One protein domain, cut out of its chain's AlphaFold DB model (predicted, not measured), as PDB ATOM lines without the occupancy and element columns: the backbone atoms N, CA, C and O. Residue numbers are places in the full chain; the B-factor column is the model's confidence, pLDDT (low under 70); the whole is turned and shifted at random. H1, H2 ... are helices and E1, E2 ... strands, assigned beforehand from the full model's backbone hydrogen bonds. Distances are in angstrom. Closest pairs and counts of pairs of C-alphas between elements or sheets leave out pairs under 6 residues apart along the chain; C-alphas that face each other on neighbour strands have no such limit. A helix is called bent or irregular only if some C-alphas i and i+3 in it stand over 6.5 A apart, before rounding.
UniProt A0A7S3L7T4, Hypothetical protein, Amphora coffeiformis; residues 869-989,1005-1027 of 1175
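AT A GLANCE: This is residues 869 to 989 and 1005 to 1027 of the 1175 residues of the protein "Hypothetical protein" of Amphora coffeiformis (UniProt A0A7S3L7T4). Look for two lobes: a larger one, where a five-stranded sheet curls like part of a barrel and folds back on itself, and a smaller one, a little three-stranded sheet E1, E2, E3. E4 lies in the stretch leading from the small lobe to the large one. The printed part has 144 residues, with nine named strands and one named helix, in the order E1 to E7, H1, E8, E9; it is mostly strand, with under half of the residues in named elements. The large sheet has the order E8, E7, E6, E5, E9, and both sheets are antiparallel. The whole is only just compact, close to loose, with a radius of gyration of the C-alphas of 17.2 A and spans of 57 by 39 by 29 A.

IN THESE COORDINATES: Find C-alpha 874 at (-8.917, 36.875, 31.946); from there E1, residues 874 to 880, runs 17.5 A. E2 is residues 892 to 895, E3 901 to 903 and E4 912 to 915. E5, residues 919 to 929, is 21.7 A long and bends by 99 degrees at residue 923; E6, residues 963 to 973, is 25.8 A long and bends by 83 degrees at residue 967. E7, residues 979 to 986, spans 20.6 A. Past the cut come H1, residues 1005 to 1008, and E8, residues 1013 to 1018, 14.1 A long. E9, residues 1024 to 1026, ends at C-alpha 1026, (-14.903, 51.759, 16.978).

HOW THE PARTS SIT: Begin with the large sheet, strongly twisted and a folded sheet, one sheet bent back into two leaves: E8 and E7 face E5 and E9, with E6 as the hinge. E5, E6, E7 form a meander, each strand the antiparallel neighbour of the one before; its hairpins show N 921 and O 969 at 3.0 A and N 983 and O 970 at 3.0 A. Beside E7, N 1014 of E8 and O 984 are 2.9 A apart; beside E5, N 1025 of E9 and O 928 are 3.0 A apart. The closest C-alphas of edge strands E8 and E9, Ile 1016 and Leu 1024, are 4.6 A apart. E1, E2, E3 form a second meander of two hairpins, with N 878 and O 894 at 2.9 A and N 893 and O 902 at 2.9 A. E4 pairs with no named strand and is near E1. H1 is on neither sheet, and is too short for an O i to N i+4 pair.

THE WHOLE: The two farthest C-alphas, Asp 886 and Gly 961, are 57.2 A apart. Residues 990 to 1004 are not printed, and C-alphas 989 and 1005 are 18.0 A apart across this cut. The links E1 to E2 and E5 to E6 are long; in the latter, residues 935 to 936 pair antiparallel with 957 to 958. Look for pLDDT under 70 at residues 882 to 890, 898 to 899, 989 and 1006 to 1008.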
ATOM      1  N   ILE A 869       0.651  38.254  36.389       92.12
ATOM      2  CA  ILE A 869      -0.467  38.501  35.475       92.12
ATOM      3  C   ILE A 869      -1.240  39.740  35.969       92.12
ATOM      4  O   ILE A 869      -1.741  39.721  37.097       92.12
ATOM      5  N   PRO A 870      -1.355  40.823  35.172       93.56
ATOM      6  CA  PRO A 870      -2.032  42.055  35.575       93.56
ATOM      7  C   PRO A 870      -3.485  41.896  36.043       93.56
ATOM      8  O   PRO A 870      -4.243  41.059  35.555       93.56
ATOM      9  N   CYS A 871      -3.897  42.792  36.945       95.69
ATOM     10  CA  CYS A 871      -5.286  42.939  37.375       95.69
ATOM     11  C   CYS A 871      -6.224  43.108  36.168       95.69
ATOM     12  O   CYS A 871      -5.984  43.942  35.298       95.69
ATOM     13  N   GLY A 872      -7.328  42.369  36.158       94.31
ATOM     14  CA  GLY A 872      -8.356  42.427  35.127       94.31
ATOM     15  C   GLY A 872      -8.172  41.467  33.965       94.31
ATOM     16  O   GLY A 872      -9.163  41.205  33.290       94.31
ATOM     17  N   ASN A 873      -6.964  40.925  33.750       94.69
ATOM     18  CA  ASN A 873      -6.754  39.891  32.739       94.69
ATOM     19  C   ASN A 873      -7.669  38.695  33.021       94.69
ATOM     20  O   ASN A 873      -7.819  38.264  34.170       94.69
ATOM     21  N   CYS A 874      -8.228  38.152  31.944       94.81
ATOM     22  CA  CYS A 874      -8.917  36.875  31.946       94.81
ATOM     23  C   CYS A 874      -7.931  35.771  31.548       94.81
ATOM     24  O   CYS A 874      -7.160  35.938  30.597       94.81
ATOM     25  N   ILE A 875      -7.953  34.672  32.290       94.31
ATOM     26  CA  ILE A 875      -7.118  33.489  32.091       94.31
ATOM     27  C   ILE A 875      -8.002  32.253  32.007       94.31
ATOM     28  O   ILE A 875      -8.953  32.114  32.773       94.31
ATOM     29  N   GLU A 876      -7.664  31.358  31.089       94.12
ATOM     30  CA  GLU A 876      -8.208  30.009  31.062       94.12
ATOM     31  C   GLU A 876      -7.413  29.142  32.032       94.12
ATOM     32  O   GLU A 876      -6.174  29.164  32.030       94.12
ATOM     33  N   VAL A 877      -8.117  28.410  32.890       93.19
ATOM     34  CA  VAL A 877      -7.500  27.537  33.883       93.19
ATOM     35  C   VAL A 877      -8.242  26.217  34.009       93.19
ATOM     36  O   VAL A 877      -9.467  26.147  33.932       93.19
ATOM     37  N   GLU A 878      -7.488  25.164  34.278       89.25
ATOM     38  CA  GLU A 878      -8.021  23.929  34.835       89.25
ATOM     39  C   GLU A 878      -8.218  24.141  36.345       89.25
ATOM     40  O   GLU A 878      -7.296  24.588  37.045       89.25
ATOM     41  N   ARG A 879      -9.415  23.842  36.870       81.62
ATOM     42  CA  ARG A 879      -9.614  23.811  38.325       81.62
ATOM     43  C   ARG A 879      -8.868  22.604  38.880       81.62
ATOM     44  O   ARG A 879      -9.065  21.486  38.416       81.62
ATOM     45  N   TRP A 880      -8.063  22.832  39.908       78.69
ATOM     46  CA  TRP A 880      -7.400  21.779  40.660       78.69
ATOM     47  C   TRP A 880      -7.764  21.922  42.136       78.69
ATOM     48  O   TRP A 880      -7.891  23.033  42.653       78.69
ATOM     49  N   VAL A 881      -7.973  20.793  42.802       70.81
ATOM     50  CA  VAL A 881      -8.323  20.732  44.221       70.81
ATOM     51  C   VAL A 881      -7.285  19.848  44.893       70.81
ATOM     52  O   VAL A 881      -7.092  18.704  44.482       70.81
ATOM     53  N   ASP A 882      -6.609  20.379  45.909       67.44
ATOM     54  CA  ASP A 882      -5.672  19.595  46.709       67.44
ATOM     55  C   ASP A 882      -6.451  18.695  47.673       67.44
ATOM     56  O   ASP A 882      -6.832  19.107  48.771       67.44
ATOM     57  N   LEU A 883      -6.702  17.457  47.246       64.19
ATOM     58  CA  LEU A 883      -7.393  16.445  48.047       64.19
ATOM     59  C   LEU A 883      -6.548  15.916  49.227       64.19
ATOM     60  O   LEU A 883      -7.030  15.066  49.968       64.19
ATOM     61  N   SER A 884      -5.305  16.385  49.421       62.94
ATOM     62  CA  SER A 884      -4.442  15.959  50.537       62.94
ATOM     63  C   SER A 884      -4.537  16.843  51.794       62.94
ATOM     64  O   SER A 884      -4.008  16.480  52.846       62.94
ATOM     65  N   MET A 885      -5.215  17.996  51.707       58.19
ATOM     66  CA  MET A 885      -5.187  19.084  52.700       58.19
ATOM     67  C   MET A 885      -6.505  19.229  53.489       58.19
ATOM     68  O   MET A 885      -7.245  20.196  53.309       58.19
ATOM     69  N   ASP A 886      -6.765  18.303  54.420       56.06
ATOM     70  CA  ASP A 886      -8.069  18.088  55.093       56.06
ATOM     71  C   ASP A 886      -8.753  19.293  55.788       56.06
ATOM     72  O   ASP A 886      -9.941  19.200  56.088       56.06
ATOM     73  N   GLN A 887      -8.066  20.406  56.104       53.78
ATOM     74  CA  GLN A 887      -8.674  21.493  56.912       53.78
ATOM     75  C   GLN A 887      -8.461  22.940  56.435       53.78
ATOM     76  O   GLN A 887      -9.181  23.828  56.890       53.78
ATOM     77  N   ARG A 888      -7.514  23.223  55.529       61.12
ATOM     78  CA  ARG A 888      -7.313  24.570  54.941       61.12
ATOM     79  C   ARG A 888      -6.817  24.479  53.499       61.12
ATOM     80  O   ARG A 888      -5.739  24.977  53.176       61.12
ATOM     81  N   ALA A 889      -7.602  23.828  52.642       62.00
ATOM     82  CA  ALA A 889      -7.308  23.698  51.219       62.00
ATOM     83  C   ALA A 889      -7.104  25.079  50.562       62.00
ATOM     84  O   ALA A 889      -8.048  25.838  50.336       62.00
ATOM     85  N   VAL A 890      -5.850  25.411  50.248       66.31
ATOM     86  CA  VAL A 890      -5.526  26.574  49.418       66.31
ATOM     87  C   VAL A 890      -5.838  26.179  47.982       66.31
ATOM     88  O   VAL A 890      -5.009  25.566  47.319       66.31
ATOM     89  N   GLU A 891      -7.041  26.488  47.502       83.62
ATOM     90  CA  GLU A 891      -7.386  26.206  46.109       83.62
ATOM     91  C   GLU A 891      -6.451  26.976  45.159       83.62
ATOM     92  O   GLU A 891      -6.342  28.208  45.217       83.62
ATOM     93  N   PHE A 892      -5.801  26.249  44.252       87.75
ATOM     94  CA  PHE A 892      -5.046  26.807  43.135       87.75
ATOM     95  C   PHE A 892      -5.723  26.411  41.828       87.75
ATOM     96  O   PHE A 892      -6.176  25.282  41.670       87.75
ATOM     97  N   ALA A 893      -5.715  27.312  40.854       90.56
ATOM     98  CA  ALA A 893      -6.037  26.962  39.480       90.56
ATOM     99  C   ALA A 893      -4.751  26.864  38.647       90.56
ATOM    100  O   ALA A 893      -3.805  27.639  38.842       90.56
ATOM    101  N   ARG A 894      -4.710  25.892  37.736       87.50
ATOM    102  CA  ARG A 894      -3.582  25.633  36.834       87.50
ATOM    103  C   ARG A 894      -3.838  26.343  35.509       87.50
ATOM    104  O   ARG A 894      -4.919  26.201  34.951       87.50
ATOM    105  N   LEU A 895      -2.867  27.092  34.987       90.56
ATOM    106  CA  LEU A 895      -2.998  27.758  33.684       90.56
ATOM    107  C   LEU A 895      -3.184  26.721  32.565       90.56
ATOM    108  O   LEU A 895      -2.355  25.826  32.412       90.56
ATOM    109  N   ALA A 896      -4.258  26.849  31.781       86.38
ATOM    110  CA  ALA A 896      -4.567  25.889  30.726       86.38
ATOM    111  C   ALA A 896      -3.461  25.867  29.656       86.38
ATOM    112  O   ALA A 896      -2.993  26.913  29.196       86.38
ATOM    113  N   GLY A 897      -3.014  24.663  29.289       73.06
ATOM    114  CA  GLY A 897      -1.936  24.466  28.315       73.06
ATOM    115  C   GLY A 897      -0.567  25.019  28.739       73.06
ATOM    116  O   GLY A 897       0.249  25.328  27.869       73.06
ATOM    117  N   GLY A 898      -0.290  25.191  30.042       69.31
ATOM    118  CA  GLY A 898       0.977  25.775  30.486       69.31
ATOM    119  C   GLY A 898       1.427  25.450  31.913       69.31
ATOM    120  O   GLY A 898       0.652  25.130  32.810       69.31
ATOM    121  N   GLN A 899       2.732  25.611  32.137       69.31
ATOM    122  CA  GLN A 899       3.348  25.491  33.457       69.31
ATOM    123  C   GLN A 899       3.112  26.771  34.270       69.31
ATOM    124  O   GLN A 899       3.816  27.770  34.105       69.31
ATOM    125  N   GLY A 900       2.126  26.750  35.165       84.88
ATOM    126  CA  GLY A 900       1.903  27.845  36.102       84.88
ATOM    127  C   GLY A 900       0.665  27.665  36.970       84.88
ATOM    128  O   GLY A 900      -0.372  27.206  36.499       84.88
ATOM    129  N   TRP A 901       0.785  28.061  38.234       89.12
ATOM    130  CA  TRP A 901      -0.254  27.916  39.248       89.12
ATOM    131  C   TRP A 901      -0.625  29.278  39.827       89.12
ATOM    132  O   TRP A 901       0.247  30.105  40.104       89.12
ATOM    133  N   VAL A 902      -1.918  29.531  40.008       92.38
ATOM    134  CA  VAL A 902      -2.432  30.796  40.548       92.38
ATOM    135  C   VAL A 902      -3.390  30.524  41.718       92.38
ATOM    136  O   VAL A 902      -4.346  29.769  41.554       92.38
ATOM    137  N   PRO A 903      -3.157  31.101  42.913       91.75
ATOM    138  CA  PRO A 903      -4.004  30.840  44.076       91.75
ATOM    139  C   PRO A 903      -5.360  31.538  43.923       91.75
ATOM    140  O   PRO A 903      -5.399  32.756  43.710       91.75
ATOM    141  N   LEU A 904      -6.463  30.797  44.067       92.12
ATOM    142  CA  LEU A 904      -7.827  31.342  44.020       92.12
ATOM    143  C   LEU A 904      -8.107  32.281  45.201       92.12
ATOM    144  O   LEU A 904      -8.854  33.245  45.049       92.12
ATOM    145  N   TYR A 905      -7.455  32.062  46.347       91.12
ATOM    146  CA  TYR A 905      -7.593  32.875  47.560       91.12
ATOM    147  C   TYR A 905      -6.233  33.347  48.077       91.12
ATOM    148  O   TYR A 905      -5.230  32.640  47.989       91.12
ATOM    149  N   LYS A 906      -6.183  34.554  48.648       89.62
ATOM    150  CA  LYS A 906      -4.989  35.085  49.318       89.62
ATOM    151  C   LYS A 906      -5.405  35.911  50.529       89.62
ATOM    152  O   LYS A 906      -6.036  36.950  50.358       89.62
ATOM    153  N   ALA A 907      -5.013  35.454  51.722       88.75
ATOM    154  CA  ALA A 907      -5.518  35.960  53.003       88.75
ATOM    155  C   ALA A 907      -7.060  35.987  53.013       88.75
ATOM    156  O   ALA A 907      -7.667  37.054  53.051       88.75
ATOM    157  N   GLU A 908      -7.659  34.798  52.843       88.88
ATOM    158  CA  GLU A 908      -9.113  34.505  52.825       88.88
ATOM    159  C   GLU A 908      -9.936  35.212  51.728       88.88
ATOM    160  O   GLU A 908     -11.066  34.829  51.433       88.88
ATOM    161  N   LYS A 909      -9.356  36.188  51.028       91.88
ATOM    162  CA  LYS A 909     -10.004  36.929  49.952       91.88
ATOM    163  C   LYS A 909      -9.802  36.255  48.600       91.88
ATOM    164  O   LYS A 909      -8.661  36.032  48.185       91.88
ATOM    165  N   ALA A 910     -10.901  36.026  47.881       93.56
ATOM    166  CA  ALA A 910     -10.874  35.583  46.490       93.56
ATOM    167  C   ALA A 910     -10.049  36.556  45.627       93.56
ATOM    168  O   ALA A 910     -10.288  37.769  45.601       93.56
ATOM    169  N   THR A 911      -9.046  36.026  44.932       95.00
ATOM    170  CA  THR A 911      -8.116  36.785  44.087       95.00
ATOM    171  C   THR A 911      -8.651  37.007  42.676       95.00
ATOM    172  O   THR A 911      -8.208  37.928  41.980       95.00
ATOM    173  N   MET A 912      -9.596  36.161  42.271       95.12
ATOM    174  CA  MET A 912     -10.208  36.070  40.954       95.12
ATOM    175  C   MET A 912     -11.648  35.553  41.073       95.12
ATOM    176  O   MET A 912     -12.022  35.003  42.106       95.12
ATOM    177  N   THR A 913     -12.460  35.736  40.033       95.25
ATOM    178  CA  THR A 913     -13.813  35.152  39.927       95.25
ATOM    179  C   THR A 913     -13.953  34.385  38.617       95.25
ATOM    180  O   THR A 913     -13.362  34.832  37.629       95.25
ATOM    181  N   PRO A 914     -14.739  33.294  38.567       95.19
ATOM    182  CA  PRO A 914     -15.109  32.675  37.300       95.19
ATOM    183  C   PRO A 914     -15.917  33.660  36.439       95.19
ATOM    184  O   PRO A 914     -16.563  34.570  36.965       95.19
ATOM    185  N   ILE A 915     -15.847  33.488  35.121       96.00
ATOM    186  CA  ILE A 915     -16.581  34.238  34.096       96.00
ATOM    187  C   ILE A 915     -16.920  33.318  32.912       96.00
ATOM    188  O   ILE A 915     -16.284  32.282  32.717       96.00
ATOM    189  N   VAL A 916     -17.872  33.739  32.077       95.56
ATOM    190  CA  VAL A 916     -18.060  33.194  30.722       95.56
ATOM    191  C   VAL A 916     -16.776  33.413  29.896       95.56
ATOM    192  O   VAL A 916     -16.140  34.463  30.065       95.56
ATOM    193  N   PRO A 917     -16.376  32.483  29.001       95.94
ATOM    194  CA  PRO A 917     -15.248  32.682  28.091       95.94
ATOM    195  C   PRO A 917     -15.338  34.030  27.341       95.94
ATOM    196  O   PRO A 917     -16.318  34.271  26.633       95.94
ATOM    197  N   PRO A 918     -14.359  34.939  27.501       96.44
ATOM    198  CA  PRO A 918     -14.411  36.273  26.912       96.44
ATOM    199  C   PRO A 918     -14.008  36.260  25.432       96.44
ATOM    200  O   PRO A 918     -13.089  35.549  25.024       96.44
ATOM    201  N   GLU A 919     -14.637  37.116  24.626       95.88
ATOM    202  CA  GLU A 919     -14.255  37.285  23.221       95.88
ATOM    203  C   GLU A 919     -12.960  38.106  23.123       95.88
ATOM    204  O   GLU A 919     -12.876  39.230  23.630       95.88
ATOM    205  N   PHE A 920     -11.965  37.571  22.410       94.12
ATOM    206  CA  PHE A 920     -10.761  38.301  22.020       94.12
ATOM    207  C   PHE A 920     -10.753  38.590  20.516       94.12
ATOM    208  O   PHE A 920     -10.650  37.676  19.697       94.12
ATOM    209  N   ARG A 921     -10.759  39.874  20.138       94.19
ATOM    210  CA  ARG A 921     -10.530  40.312  18.748       94.19
ATOM    211  C   ARG A 921      -9.102  40.841  18.617       94.19
ATOM    212  O   ARG A 921      -8.734  41.808  19.279       94.19
ATOM    213  N   PHE A 922      -8.300  40.245  17.736       91.44
ATOM    214  CA  PHE A 922      -6.917  40.664  17.456       91.44
ATOM    215  C   PHE A 922      -6.824  41.385  16.106       91.44
ATOM    216  O   PHE A 922      -7.476  40.987  15.143       91.44
ATOM    217  N   GLY A 923      -6.019  42.449  16.006       89.69
ATOM    218  CA  GLY A 923      -5.909  43.205  14.758       89.69
ATOM    219  C   GLY A 923      -5.285  44.596  14.875       89.69
ATOM    220  O   GLY A 923      -4.176  44.776  15.374       89.69
ATOM    221  N   SER A 924      -5.973  45.585  14.303       90.50
ATOM    222  CA  SER A 924      -5.525  46.979  14.198       90.50
ATOM    223  C   SER A 924      -6.738  47.911  14.214       90.50
ATOM    224  O   SER A 924      -7.025  48.602  13.231       90.50
ATOM    225  N   PHE A 925      -7.458  47.893  15.324       94.06
ATOM    226  CA  PHE A 925      -8.686  48.656  15.514       94.06
ATOM    227  C   PHE A 925      -8.359  50.131  15.744       94.06
ATOM    228  O   PHE A 925      -7.315  50.462  16.316       94.06
ATOM    229  N   TRP A 926      -9.249  51.007  15.293       94.50
ATOM    230  CA  TRP A 926      -9.193  52.437  15.570       94.50
ATOM    231  C   TRP A 926     -10.448  52.840  16.321       94.50
ATOM    232  O   TRP A 926     -11.535  52.361  16.002       94.50
ATOM    233  N   PHE A 927     -10.274  53.704  17.312       95.06
ATOM    234  CA  PHE A 927     -11.337  54.163  18.185       95.06
ATOM    235  C   PHE A 927     -11.324  55.685  18.312       95.06
ATOM    236  O   PHE A 927     -10.248  56.279  18.385       95.06
ATOM    237  N   ARG A 928     -12.504  56.295  18.410       92.25
ATOM    238  CA  ARG A 928     -12.706  57.700  18.786       92.25
ATOM    239  C   ARG A 928     -13.067  57.765  20.270       92.25
ATOM    240  O   ARG A 928     -13.945  57.025  20.714       92.25
ATOM    241  N   VAL A 929     -12.406  58.629  21.044       93.88
ATOM    242  CA  VAL A 929     -12.792  58.879  22.444       93.88
ATOM    243  C   VAL A 929     -14.113  59.640  22.482       93.88
ATOM    244  O   VAL A 929     -14.164  60.804  22.089       93.88
ATOM    245  N   GLN A 930     -15.162  58.988  22.979       92.81
ATOM    246  CA  GLN A 930     -16.487  59.583  23.172       92.81
ATOM    247  C   GLN A 930     -16.672  60.143  24.585       92.81
ATOM    248  O   GLN A 930     -17.316  61.175  24.755       92.81
ATOM    249  N   ALA A 931     -16.041  59.533  25.594       90.50
ATOM    250  CA  ALA A 931     -16.105  59.999  26.979       90.50
ATOM    251  C   ALA A 931     -15.714  61.484  27.097       90.50
ATOM    252  O   ALA A 931     -14.538  61.830  26.970       90.50
ATOM    253  N   GLY A 932     -16.684  62.363  27.380       86.00
ATOM    254  CA  GLY A 932     -16.479  63.821  27.380       86.00
ATOM    255  C   GLY A 932     -15.412  64.294  28.372       86.00
ATOM    256  O   GLY A 932     -14.691  65.248  28.108       86.00
ATOM    257  N   ARG A 933     -15.246  63.567  29.486       87.06
ATOM    258  CA  ARG A 933     -14.178  63.809  30.469       87.06
ATOM    259  C   ARG A 933     -12.810  63.247  30.056       87.06
ATOM    260  O   ARG A 933     -11.852  63.563  30.743       87.06
ATOM    261  N   GLY A 934     -12.715  62.361  29.064       88.00
ATOM    262  CA  GLY A 934     -11.494  61.632  28.690       88.00
ATOM    263  C   GLY A 934     -11.221  60.339  29.486       88.00
ATOM    264  O   GLY A 934     -11.616  60.186  30.650       88.00
ATOM    265  N   ILE A 935     -10.491  59.395  28.882       92.62
ATOM    266  CA  ILE A 935     -10.304  58.003  29.346       92.62
ATOM    267  C   ILE A 935      -8.935  57.788  29.985       92.62
ATOM    268  O   ILE A 935      -7.916  58.195  29.437       92.62
ATOM    269  N   LYS A 936      -8.900  57.072  31.114       94.75
ATOM    270  CA  LYS A 936      -7.671  56.729  31.848       94.75
ATOM    271  C   LYS A 936      -7.025  55.451  31.312       94.75
ATOM    272  O   LYS A 936      -7.702  54.431  31.179       94.75
ATOM    273  N   VAL A 937      -5.711  55.480  31.101       94.88
ATOM    274  CA  VAL A 937      -4.928  54.299  30.706       94.88
ATOM    275  C   VAL A 937      -4.502  53.490  31.936       94.88
ATOM    276  O   VAL A 937      -4.175  54.053  32.982       94.88
ATOM    277  N   ARG A 938      -4.516  52.157  31.830       95.12
ATOM    278  CA  ARG A 938      -4.286  51.203  32.929       95.12
ATOM    279  C   ARG A 938      -3.286  50.110  32.552       95.12
ATOM    280  O   ARG A 938      -3.054  49.859  31.376       95.12
ATOM    281  N   LEU A 939      -2.734  49.426  33.557       92.88
ATOM    282  CA  LEU A 939      -1.820  48.282  33.372       92.88
ATOM    283  C   LEU A 939      -2.519  46.944  33.047       92.88
ATOM    284  O   LEU A 939      -1.842  45.950  32.796       92.88
ATOM    285  N   GLY A 940      -3.854  46.899  33.070       93.75
ATOM    286  CA  GLY A 940      -4.651  45.693  32.831       93.75
ATOM    287  C   GLY A 940      -6.134  46.012  32.570       93.75
ATOM    288  O   GLY A 940      -6.574  47.122  32.896       93.75
ATOM    289  N   PRO A 941      -6.911  45.082  31.982       94.75
ATOM    290  CA  PRO A 941      -8.289  45.305  31.545       94.75
ATOM    291  C   PRO A 941      -9.298  45.161  32.698       94.75
ATOM    292  O   PRO A 941     -10.149  44.270  32.737       94.75
ATOM    293  N   SER A 942      -9.185  46.043  33.692       94.69
ATOM    294  CA  SER A 942     -10.200  46.238  34.733       94.69
ATOM    295  C   SER A 942     -10.157  47.647  35.306       94.69
ATOM    296  O   SER A 942      -9.085  48.202  35.548       94.69
ATOM    297  N   MET A 943     -11.321  48.183  35.669       92.88
ATOM    298  CA  MET A 943     -11.442  49.386  36.498       92.88
ATOM    299  C   MET A 943     -10.722  49.288  37.862       92.88
ATOM    300  O   MET A 943     -10.369  50.322  38.439       92.88
ATOM    301  N   ARG A 944     -10.431  48.071  38.353       94.31
ATOM    302  CA  ARG A 944      -9.600  47.819  39.550       94.31
ATOM    303  C   ARG A 944      -8.088  47.889  39.280       94.31
ATOM    304  O   ARG A 944      -7.331  48.075  40.232       94.31
ATOM    305  N   ALA A 945      -7.646  47.773  38.026       93.56
ATOM    306  CA  ALA A 945      -6.229  47.801  37.669       93.56
ATOM    307  C   ALA A 945      -5.625  49.208  37.849       93.56
ATOM    308  O   ALA A 945      -6.306  50.195  37.542       93.56
ATOM    309  N   PRO A 946      -4.359  49.337  38.297       92.75
ATOM    310  CA  PRO A 946      -3.709  50.634  38.470       92.75
ATOM    311  C   PRO A 946      -3.745  51.477  37.191       92.75
ATOM    312  O   PRO A 946      -3.431  50.988  36.102       92.75
ATOM    313  N   SER A 947      -4.125  52.748  37.343       92.44
ATOM    314  CA  SER A 947      -3.966  53.751  36.287       92.44
ATOM    315  C   SER A 947      -2.490  54.104  36.134       92.44
ATOM    316  O   SER A 947      -1.763  54.196  37.124       92.44
ATOM    317  N   ILE A 948      -2.046  54.284  34.894       90.38
ATOM    318  CA  ILE A 948      -0.688  54.739  34.604       90.38
ATOM    319  C   ILE A 948      -0.612  56.237  34.910       90.38
ATOM    320  O   ILE A 948      -1.515  56.996  34.552       90.38
ATOM    321  N   LYS A 949       0.466  56.654  35.571       89.12
ATOM    322  CA  LYS A 949       0.788  58.054  35.867       89.12
ATOM    323  C   LYS A 949       2.092  58.459  35.175       89.12
ATOM    324  O   LYS A 949       2.902  57.586  34.858       89.12
ATOM    325  N   SER A 950       2.286  59.755  34.936       79.12
ATOM    326  CA  SER A 950       3.585  60.321  34.565       79.12
ATOM    327  C   SER A 950       4.537  60.367  35.768       79.12
ATOM    328  O   SER A 950       4.136  60.110  36.905       79.12
ATOM    329  N   ASP A 951       5.792  60.752  35.518       76.12
ATOM    330  CA  ASP A 951       6.779  61.053  36.568       76.12
ATOM    331  C   ASP A 951       6.301  62.191  37.512       76.12
ATOM    332  O   ASP A 951       6.787  62.295  38.635       76.12
ATOM    333  N   ASP A 952       5.319  62.997  37.082       80.44
ATOM    334  CA  ASP A 952       4.702  64.120  37.812       80.44
ATOM    335  C   ASP A 952       3.383  63.733  38.529       80.44
ATOM    336  O   ASP A 952       2.566  64.594  38.849       80.44
ATOM    337  N   ASP A 953       3.125  62.434  38.722       82.69
ATOM    338  CA  ASP A 953       1.906  61.839  39.318       82.69
ATOM    339  C   ASP A 953       0.581  62.062  38.538       82.69
ATOM    340  O   ASP A 953      -0.463  61.486  38.870       82.69
ATOM    341  N   VAL A 954       0.609  62.811  37.430       83.00
ATOM    342  CA  VAL A 954      -0.554  63.044  36.556       83.00
ATOM    343  C   VAL A 954      -0.984  61.739  35.880       83.00
ATOM    344  O   VAL A 954      -0.192  61.080  35.208       83.00
ATOM    345  N   GLN A 955      -2.254  61.350  36.032       86.19
ATOM    346  CA  GLN A 955      -2.797  60.143  35.394       86.19
ATOM    347  C   GLN A 955      -2.824  60.308  33.873       86.19
ATOM    348  O   GLN A 955      -3.414  61.259  33.364       86.19
ATOM    349  N   PHE A 956      -2.224  59.364  33.144       87.00
ATOM    350  CA  PHE A 956      -2.232  59.390  31.687       87.00
ATOM    351  C   PHE A 956      -3.665  59.176  31.181       87.00
ATOM    352  O   PHE A 956      -4.306  58.150  31.460       87.00
ATOM    353  N   ARG A 957      -4.149  60.155  30.420       84.38
ATOM    354  CA  ARG A 957      -5.503  60.232  29.879       84.38
ATOM    355  C   ARG A 957      -5.459  60.555  28.387       84.38
ATOM    356  O   ARG A 957      -4.561  61.262  27.940       84.38
ATOM    357  N   PHE A 958      -6.444  60.043  27.655       85.06
ATOM    358  CA  PHE A 958      -6.809  60.532  26.327       85.06
ATOM    359  C   PHE A 958      -8.073  61.379  26.415       85.06
ATOM    360  O   PHE A 958      -9.027  60.975  27.085       85.06
ATOM    361  N   GLU A 959      -8.088  62.526  25.750       81.06
ATOM    362  CA  GLU A 959      -9.195  63.484  25.812       81.06
ATOM    363  C   GLU A 959     -10.274  63.206  24.756       81.06
ATOM    364  O   GLU A 959     -10.059  62.465  23.794       81.06
ATOM    365  N   CYS A 960     -11.465  63.787  24.938       70.56
ATOM    366  CA  CYS A 960     -12.585  63.594  24.013       70.56
ATOM    367  C   CYS A 960     -12.196  63.954  22.565       70.56
ATOM    368  O   CYS A 960     -11.516  64.948  22.305       70.56
ATOM    369  N   GLY A 961     -12.610  63.119  21.613       77.38
ATOM    370  CA  GLY A 961     -12.225  63.203  20.208       77.38
ATOM    371  C   GLY A 961     -10.943  62.484  19.818       77.38
ATOM    372  O   GLY A 961     -10.794  62.174  18.640       77.38
ATOM    373  N   GLU A 962     -10.014  62.208  20.740       84.31
ATOM    374  CA  GLU A 962      -8.727  61.621  20.353       84.31
ATOM    375  C   GLU A 962      -8.886  60.245  19.686       84.31
ATOM    376  O   GLU A 962      -9.735  59.431  20.055       84.31
ATOM    377  N   PHE A 963      -8.050  59.993  18.674       90.44
ATOM    378  CA  PHE A 963      -8.088  58.763  17.886       90.44
ATOM    379  C   PHE A 963      -7.046  57.770  18.389       90.44
ATOM    380  O   PHE A 963      -5.840  57.946  18.195       90.44
ATOM    381  N   LEU A 964      -7.524  56.704  19.023       93.69
ATOM    382  CA  LEU A 964      -6.695  55.646  19.584       93.69
ATOM    383  C   LEU A 964      -6.570  54.493  18.596       93.69
ATOM    384  O   LEU A 964      -7.504  54.180  17.860       93.69
ATOM    385  N   ARG A 965      -5.427  53.808  18.624       93.25
ATOM    386  CA  ARG A 965      -5.229  52.550  17.900       93.25
ATOM    387  C   ARG A 965      -5.020  51.420  18.894       93.25
ATOM    388  O   ARG A 965      -4.176  51.546  19.781       93.25
ATOM    389  N   ALA A 966      -5.727  50.312  18.710       94.81
ATOM    390  CA  ALA A 966      -5.609  49.114  19.532       94.81
ATOM    391  C   ALA A 966      -5.094  47.916  18.719       94.81
ATOM    392  O   ALA A 966      -5.342  47.814  17.516       94.81
ATOM    393  N   SER A 967      -4.375  47.002  19.375       93.19
ATOM    394  CA  SER A 967      -3.938  45.723  18.788       93.19
ATOM    395  C   SER A 967      -4.860  44.550  19.129       93.19
ATOM    396  O   SER A 967      -4.867  43.541  18.429       93.19
ATOM    397  N   GLU A 968      -5.593  44.661  20.232       94.06
ATOM    398  CA  GLU A 968      -6.389  43.595  20.839       94.06
ATOM    399  C   GLU A 968      -7.572  44.237  21.570       94.06
ATOM    400  O   GLU A 968      -7.414  45.295  22.187       94.06
ATOM    401  N   ILE A 969      -8.736  43.607  21.481       95.81
ATOM    402  CA  ILE A 969      -9.950  43.923  22.237       95.81
ATOM    403  C   ILE A 969     -10.294  42.679  23.057       95.81
ATOM    404  O   ILE A 969     -10.224  41.571  22.524       95.81
ATOM    405  N   MET A 970     -10.667  42.864  24.321       96.56
ATOM    406  CA  MET A 970     -11.187  41.813  25.198       96.56
ATOM    407  C   MET A 970     -12.568  42.222  25.702       96.56
ATOM    408  O   MET A 970     -12.673  43.234  26.398       96.56
ATOM    409  N   THR A 971     -13.590  41.428  25.394       97.25
ATOM    410  CA  THR A 971     -14.984  41.650  25.805       97.25
ATOM    411  C   THR A 971     -15.419  40.558  26.778       97.25
ATOM    412  O   THR A 971     -15.297  39.374  26.473       97.25
ATOM    413  N   VAL A 972     -15.916  40.953  27.951       96.19
ATOM    414  CA  VAL A 972     -16.473  40.048  28.968       96.19
ATOM    415  C   VAL A 972     -17.997  40.107  28.891       96.19
ATOM    416  O   VAL A 972     -18.566  41.194  28.781       96.19
ATOM    417  N   PHE A 973     -18.647  38.947  28.968       96.12
ATOM    418  CA  PHE A 973     -20.101  38.807  28.896       96.12
ATOM    419  C   PHE A 973     -20.682  38.338  30.237       96.12
ATOM    420  O   PHE A 973     -19.983  37.703  31.031       96.12
ATOM    421  N   SER A 974     -21.957  38.646  30.479       95.44
ATOM    422  CA  SER A 974     -22.757  37.993  31.520       95.44
ATOM    423  C   SER A 974     -23.103  36.554  31.120       95.44
ATOM    424  O   SER A 974     -22.930  36.152  29.967       95.44
ATOM    425  N   ASN A 975     -23.641  35.779  32.066       93.75
ATOM    426  CA  ASN A 975     -24.146  34.425  31.804       93.75
ATOM    427  C   ASN A 975     -25.279  34.417  30.756       93.75
ATOM    428  O   ASN A 975     -25.440  33.442  30.031       93.75
ATOM    429  N   ASP A 976     -26.010  35.527  30.633       95.81
ATOM    430  CA  ASP A 976     -27.098  35.764  29.669       95.81
ATOM    431  C   ASP A 976     -26.582  36.170  28.271       95.81
ATOM    432  O   ASP A 976     -27.347  36.619  27.415       95.81
ATOM    433  N   GLY A 977     -25.264  36.089  28.050       94.81
ATOM    434  CA  GLY A 977     -24.599  36.481  26.808       94.81
ATOM    435  C   GLY A 977     -24.540  37.992  26.568       94.81
ATOM    436  O   GLY A 977     -24.137  38.411  25.484       94.81
ATOM    437  N   GLN A 978     -24.928  38.827  27.540       95.56
ATOM    438  CA  GLN A 978     -24.935  40.280  27.362       95.56
ATOM    439  C   GLN A 978     -23.543  40.895  27.584       95.56
ATOM    440  O   GLN A 978     -22.832  40.491  28.507       95.56
ATOM    441  N   PRO A 979     -23.129  41.878  26.764       95.69
ATOM    442  CA  PRO A 979     -21.846  42.567  26.905       95.69
ATOM    443  C   PRO A 979     -21.763  43.355  28.230       95.69
ATOM    444  O   PRO A 979     -22.461  44.350  28.408       95.69
ATOM    445  N   LEU A 980     -20.892  42.930  29.156       96.06
ATOM    446  CA  LEU A 980     -20.747  43.517  30.499       96.06
ATOM    447  C   LEU A 980     -19.719  44.663  30.526       96.06
ATOM    448  O   LEU A 980     -19.968  45.755  31.040       96.06
ATOM    449  N   GLU A 981     -18.541  44.414  29.955       96.38
ATOM    450  CA  GLU A 981     -17.461  45.392  29.805       96.38
ATOM    451  C   GLU A 981     -16.475  44.961  28.712       96.38
ATOM    452  O   GLU A 981     -16.257  43.770  28.474       96.38
ATOM    453  N   SER A 982     -15.820  45.927  28.063       97.38
ATOM    454  CA  SER A 982     -14.760  45.635  27.090       97.38
ATOM    455  C   SER A 982     -13.602  46.618  27.183       97.38
ATOM    456  O   SER A 982     -13.778  47.780  27.559       97.38
ATOM    457  N   TYR A 983     -12.404  46.145  26.842       97.62
ATOM    458  CA  TYR A 983     -11.153  46.894  26.930       97.62
ATOM    459  C   TYR A 983     -10.324  46.750  25.655       97.62
ATOM    460  O   TYR A 983     -10.159  45.653  25.124       97.62
ATOM    461  N   ALA A 984      -9.730  47.858  25.220       96.81
ATOM    462  CA  ALA A 984      -8.773  47.916  24.123       96.81
ATOM    463  C   ALA A 984      -7.337  47.986  24.662       96.81
ATOM    464  O   ALA A 984      -7.006  48.810  25.517       96.81
ATOM    465  N   LYS A 985      -6.462  47.144  24.116       95.50
ATOM    466  CA  LYS A 985      -5.016  47.129  24.364       95.50
ATOM    467  C   LYS A 985      -4.336  48.066  23.374       95.50
ATOM    468  O   LYS A 985      -4.412  47.837  22.163       95.50
ATOM    469  N   LEU A 986      -3.690  49.124  23.856       93.94
ATOM    470  CA  LEU A 986      -3.132  50.163  22.987       93.94
ATOM    471  C   LEU A 986      -2.016  49.622  22.086       93.94
ATOM    472  O   LEU A 986      -1.148  48.852  22.505       93.94
ATOM    473  N   TYR A 987      -2.006  50.087  20.838       88.69
ATOM    474  CA  TYR A 987      -1.003  49.725  19.847       88.69
ATOM    475  C   TYR A 987       0.352  50.376  20.169       88.69
ATOM    476  O   TYR A 987       0.695  51.455  19.679       88.69
ATOM    477  N   ARG A 988       1.172  49.693  20.971       80.00
ATOM    478  CA  ARG A 988       2.582  50.053  21.150       80.00
ATOM    479  C   ARG A 988       3.368  49.726  19.881       80.00
ATOM    480  O   ARG A 988       3.478  48.567  19.494       80.00
ATOM    481  N   ASN A 989       4.010  50.730  19.283       57.25
ATOM    482  CA  ASN A 989       4.860  50.575  18.092       57.25
ATOM    483  C   ASN A 989       6.240  49.935  18.403       57.25
ATOM    484  O   ASN A 989       7.279  50.403  17.943       57.25
ATOM    485  N   GLN A1005       4.163  34.359  28.465       70.81
ATOM    486  CA  GLN A1005       4.779  35.671  28.221       70.81
ATOM    487  C   GLN A1005       3.753  36.727  27.764       70.81
ATOM    488  O   GLN A1005       3.869  37.904  28.106       70.81
ATOM    489  N   SER A1006       2.710  36.328  27.031       68.50
ATOM    490  CA  SER A1006       1.661  37.238  26.547       68.50
ATOM    491  C   SER A1006       0.680  37.669  27.647       68.50
ATOM    492  O   SER A1006       0.160  38.785  27.591       68.50
ATOM    493  N   LEU A1007       0.480  36.822  28.667       64.44
ATOM    494  CA  LEU A1007      -0.315  37.113  29.868       64.44
ATOM    495  C   LEU A1007       0.390  38.088  30.822       64.44
ATOM    496  O   LEU A1007      -0.268  38.782  31.594       64.44
ATOM    497  N   THR A1008       1.722  38.136  30.777       69.06
ATOM    498  CA  THR A1008       2.581  38.839  31.747       69.06
ATOM    499  C   THR A1008       3.283  40.067  31.160       69.06
ATOM    500  O   THR A1008       3.789  40.916  31.897       69.06
ATOM    501  N   THR A1009       3.265  40.227  29.833       71.56
ATOM    502  CA  THR A1009       3.717  41.446  29.151       71.56
ATOM    503  C   THR A1009       2.836  42.632  29.550       71.56
ATOM    504  O   THR A1009       1.705  42.760  29.081       71.56
ATOM    505  N   GLN A1010       3.369  43.539  30.375       74.25
ATOM    506  CA  GLN A1010       2.688  44.780  30.752       74.25
ATOM    507  C   GLN A1010       2.307  45.596  29.510       74.25
ATOM    508  O   GLN A1010       3.178  46.119  28.807       74.25
ATOM    509  N   SER A1011       1.009  45.758  29.270       83.25
ATOM    510  CA  SER A1011       0.449  46.565  28.187       83.25
ATOM    511  C   SER A1011      -0.455  47.663  28.728       83.25
ATOM    512  O   SER A1011      -1.088  47.507  29.768       83.25
ATOM    513  N   GLU A1012      -0.536  48.766  27.991       93.44
ATOM    514  CA  GLU A1012      -1.524  49.806  28.248       93.44
ATOM    515  C   GLU A1012      -2.909  49.333  27.792       93.44
ATOM    516  O   GLU A1012      -3.083  48.932  26.639       93.44
ATOM    517  N   TRP A1013      -3.889  49.410  28.687       96.12
ATOM    518  CA  TRP A1013      -5.295  49.131  28.414       96.12
ATOM    519  C   TRP A1013      -6.149  50.378  28.647       96.12
ATOM    520  O   TRP A1013      -5.905  51.148  29.577       96.12
ATOM    521  N   VAL A1014      -7.177  50.546  27.822       96.62
ATOM    522  CA  VAL A1014      -8.249  51.541  27.961       96.62
ATOM    523  C   VAL A1014      -9.595  50.831  27.940       96.62
ATOM    524  O   VAL A1014      -9.728  49.774  27.325       96.62
ATOM    525  N   GLN A1015     -10.593  51.389  28.617       97.00
ATOM    526  CA  GLN A1015     -11.951  50.853  28.571       97.00
ATOM    527  C   GLN A1015     -12.658  51.311  27.290       97.00
ATOM    528  O   GLN A1015     -12.510  52.465  26.893       97.00
ATOM    529  N   ILE A1016     -13.402  50.403  26.658       96.75
ATOM    530  CA  ILE A1016     -14.259  50.681  25.498       96.75
ATOM    531  C   ILE A1016     -15.668  51.010  25.981       96.75
ATOM    532  O   ILE A1016     -16.179  52.077  25.666       96.75
ATOM    533  N   TYR A1017     -16.267  50.134  26.789       96.38
ATOM    534  CA  TYR A1017     -17.572  50.357  27.411       96.38
ATOM    535  C   TYR A1017     -17.651  49.689  28.796       96.38
ATOM    536  O   TYR A1017     -16.830  48.829  29.147       96.38
ATOM    537  N   ASN A1018     -18.650  50.085  29.578       94.62
ATOM    538  CA  ASN A1018     -19.231  49.305  30.674       94.62
ATOM    539  C   ASN A1018     -20.766  49.341  30.539       94.62
ATOM    540  O   ASN A1018     -21.272  50.116  29.734       94.62
ATOM    541  N   GLU A1019     -21.474  48.546  31.344       92.00
ATOM    542  CA  GLU A1019     -22.940  48.533  31.551       92.00
ATOM    543  C   GLU A1019     -23.718  49.844  31.284       92.00
ATOM    544  O   GLU A1019     -24.883  49.780  30.901       92.00
ATOM    545  N   LYS A1020     -23.131  51.024  31.552       92.94
ATOM    546  CA  LYS A1020     -23.817  52.329  31.539       92.94
ATOM    547  C   LYS A1020     -23.183  53.393  30.635       92.94
ATOM    548  O   LYS A1020     -23.813  54.422  30.412       92.94
ATOM    549  N   GLU A1021     -21.956  53.201  30.147       95.12
ATOM    550  CA  GLU A1021     -21.216  54.241  29.411       95.12
ATOM    551  C   GLU A1021     -20.339  53.649  28.292       95.12
ATOM    552  O   GLU A1021     -19.541  52.732  28.512       95.12
ATOM    553  N   LEU A1022     -20.464  54.218  27.086       95.88
ATOM    554  CA  LEU A1022     -19.583  53.969  25.945       95.88
ATOM    555  C   LEU A1022     -18.452  55.004  25.948       95.88
ATOM    556  O   LEU A1022     -18.651  56.172  25.622       95.88
ATOM    557  N   PHE A1023     -17.245  54.567  26.294       95.75
ATOM    558  CA  PHE A1023     -16.064  55.423  26.349       95.75
ATOM    559  C   PHE A1023     -15.391  55.572  24.975       95.75
ATOM    560  O   PHE A1023     -14.933  56.666  24.634       95.75
ATOM    561  N   LEU A1024     -15.340  54.490  24.185       95.81
ATOM    562  CA  LEU A1024     -14.723  54.433  22.856       95.81
ATOM    563  C   LEU A1024     -15.699  53.922  21.795       95.81
ATOM    564  O   LEU A1024     -16.235  52.826  21.916       95.81
ATOM    565  N   GLU A1025     -15.823  54.660  20.698       94.81
ATOM    566  CA  GLU A1025     -16.520  54.220  19.484       94.81
ATOM    567  C   GLU A1025     -15.515  53.601  18.501       94.81
ATOM    568  O   GLU A1025     -14.500  54.227  18.194       94.81
ATOM    569  N   GLU A1026     -15.761  52.385  17.998       94.56
ATOM    570  CA  GLU A1026     -14.903  51.759  16.978       94.56
ATOM    571  C   GLU A1026     -15.182  52.364  15.592       94.56
ATOM    572  O   GLU A1026     -16.313  52.342  15.112       94.56
ATOM    573  N   CYS A1027     -14.145  52.834  14.891       92.69
ATOM    574  CA  CYS A1027     -14.246  53.451  13.558       92.69
ATOM    575  C   CYS A1027     -14.504  52.424  12.427       92.69
ATOM    576  O   CYS A1027     -13.940  52.521  11.335       92.69
TER     577      CYS A1027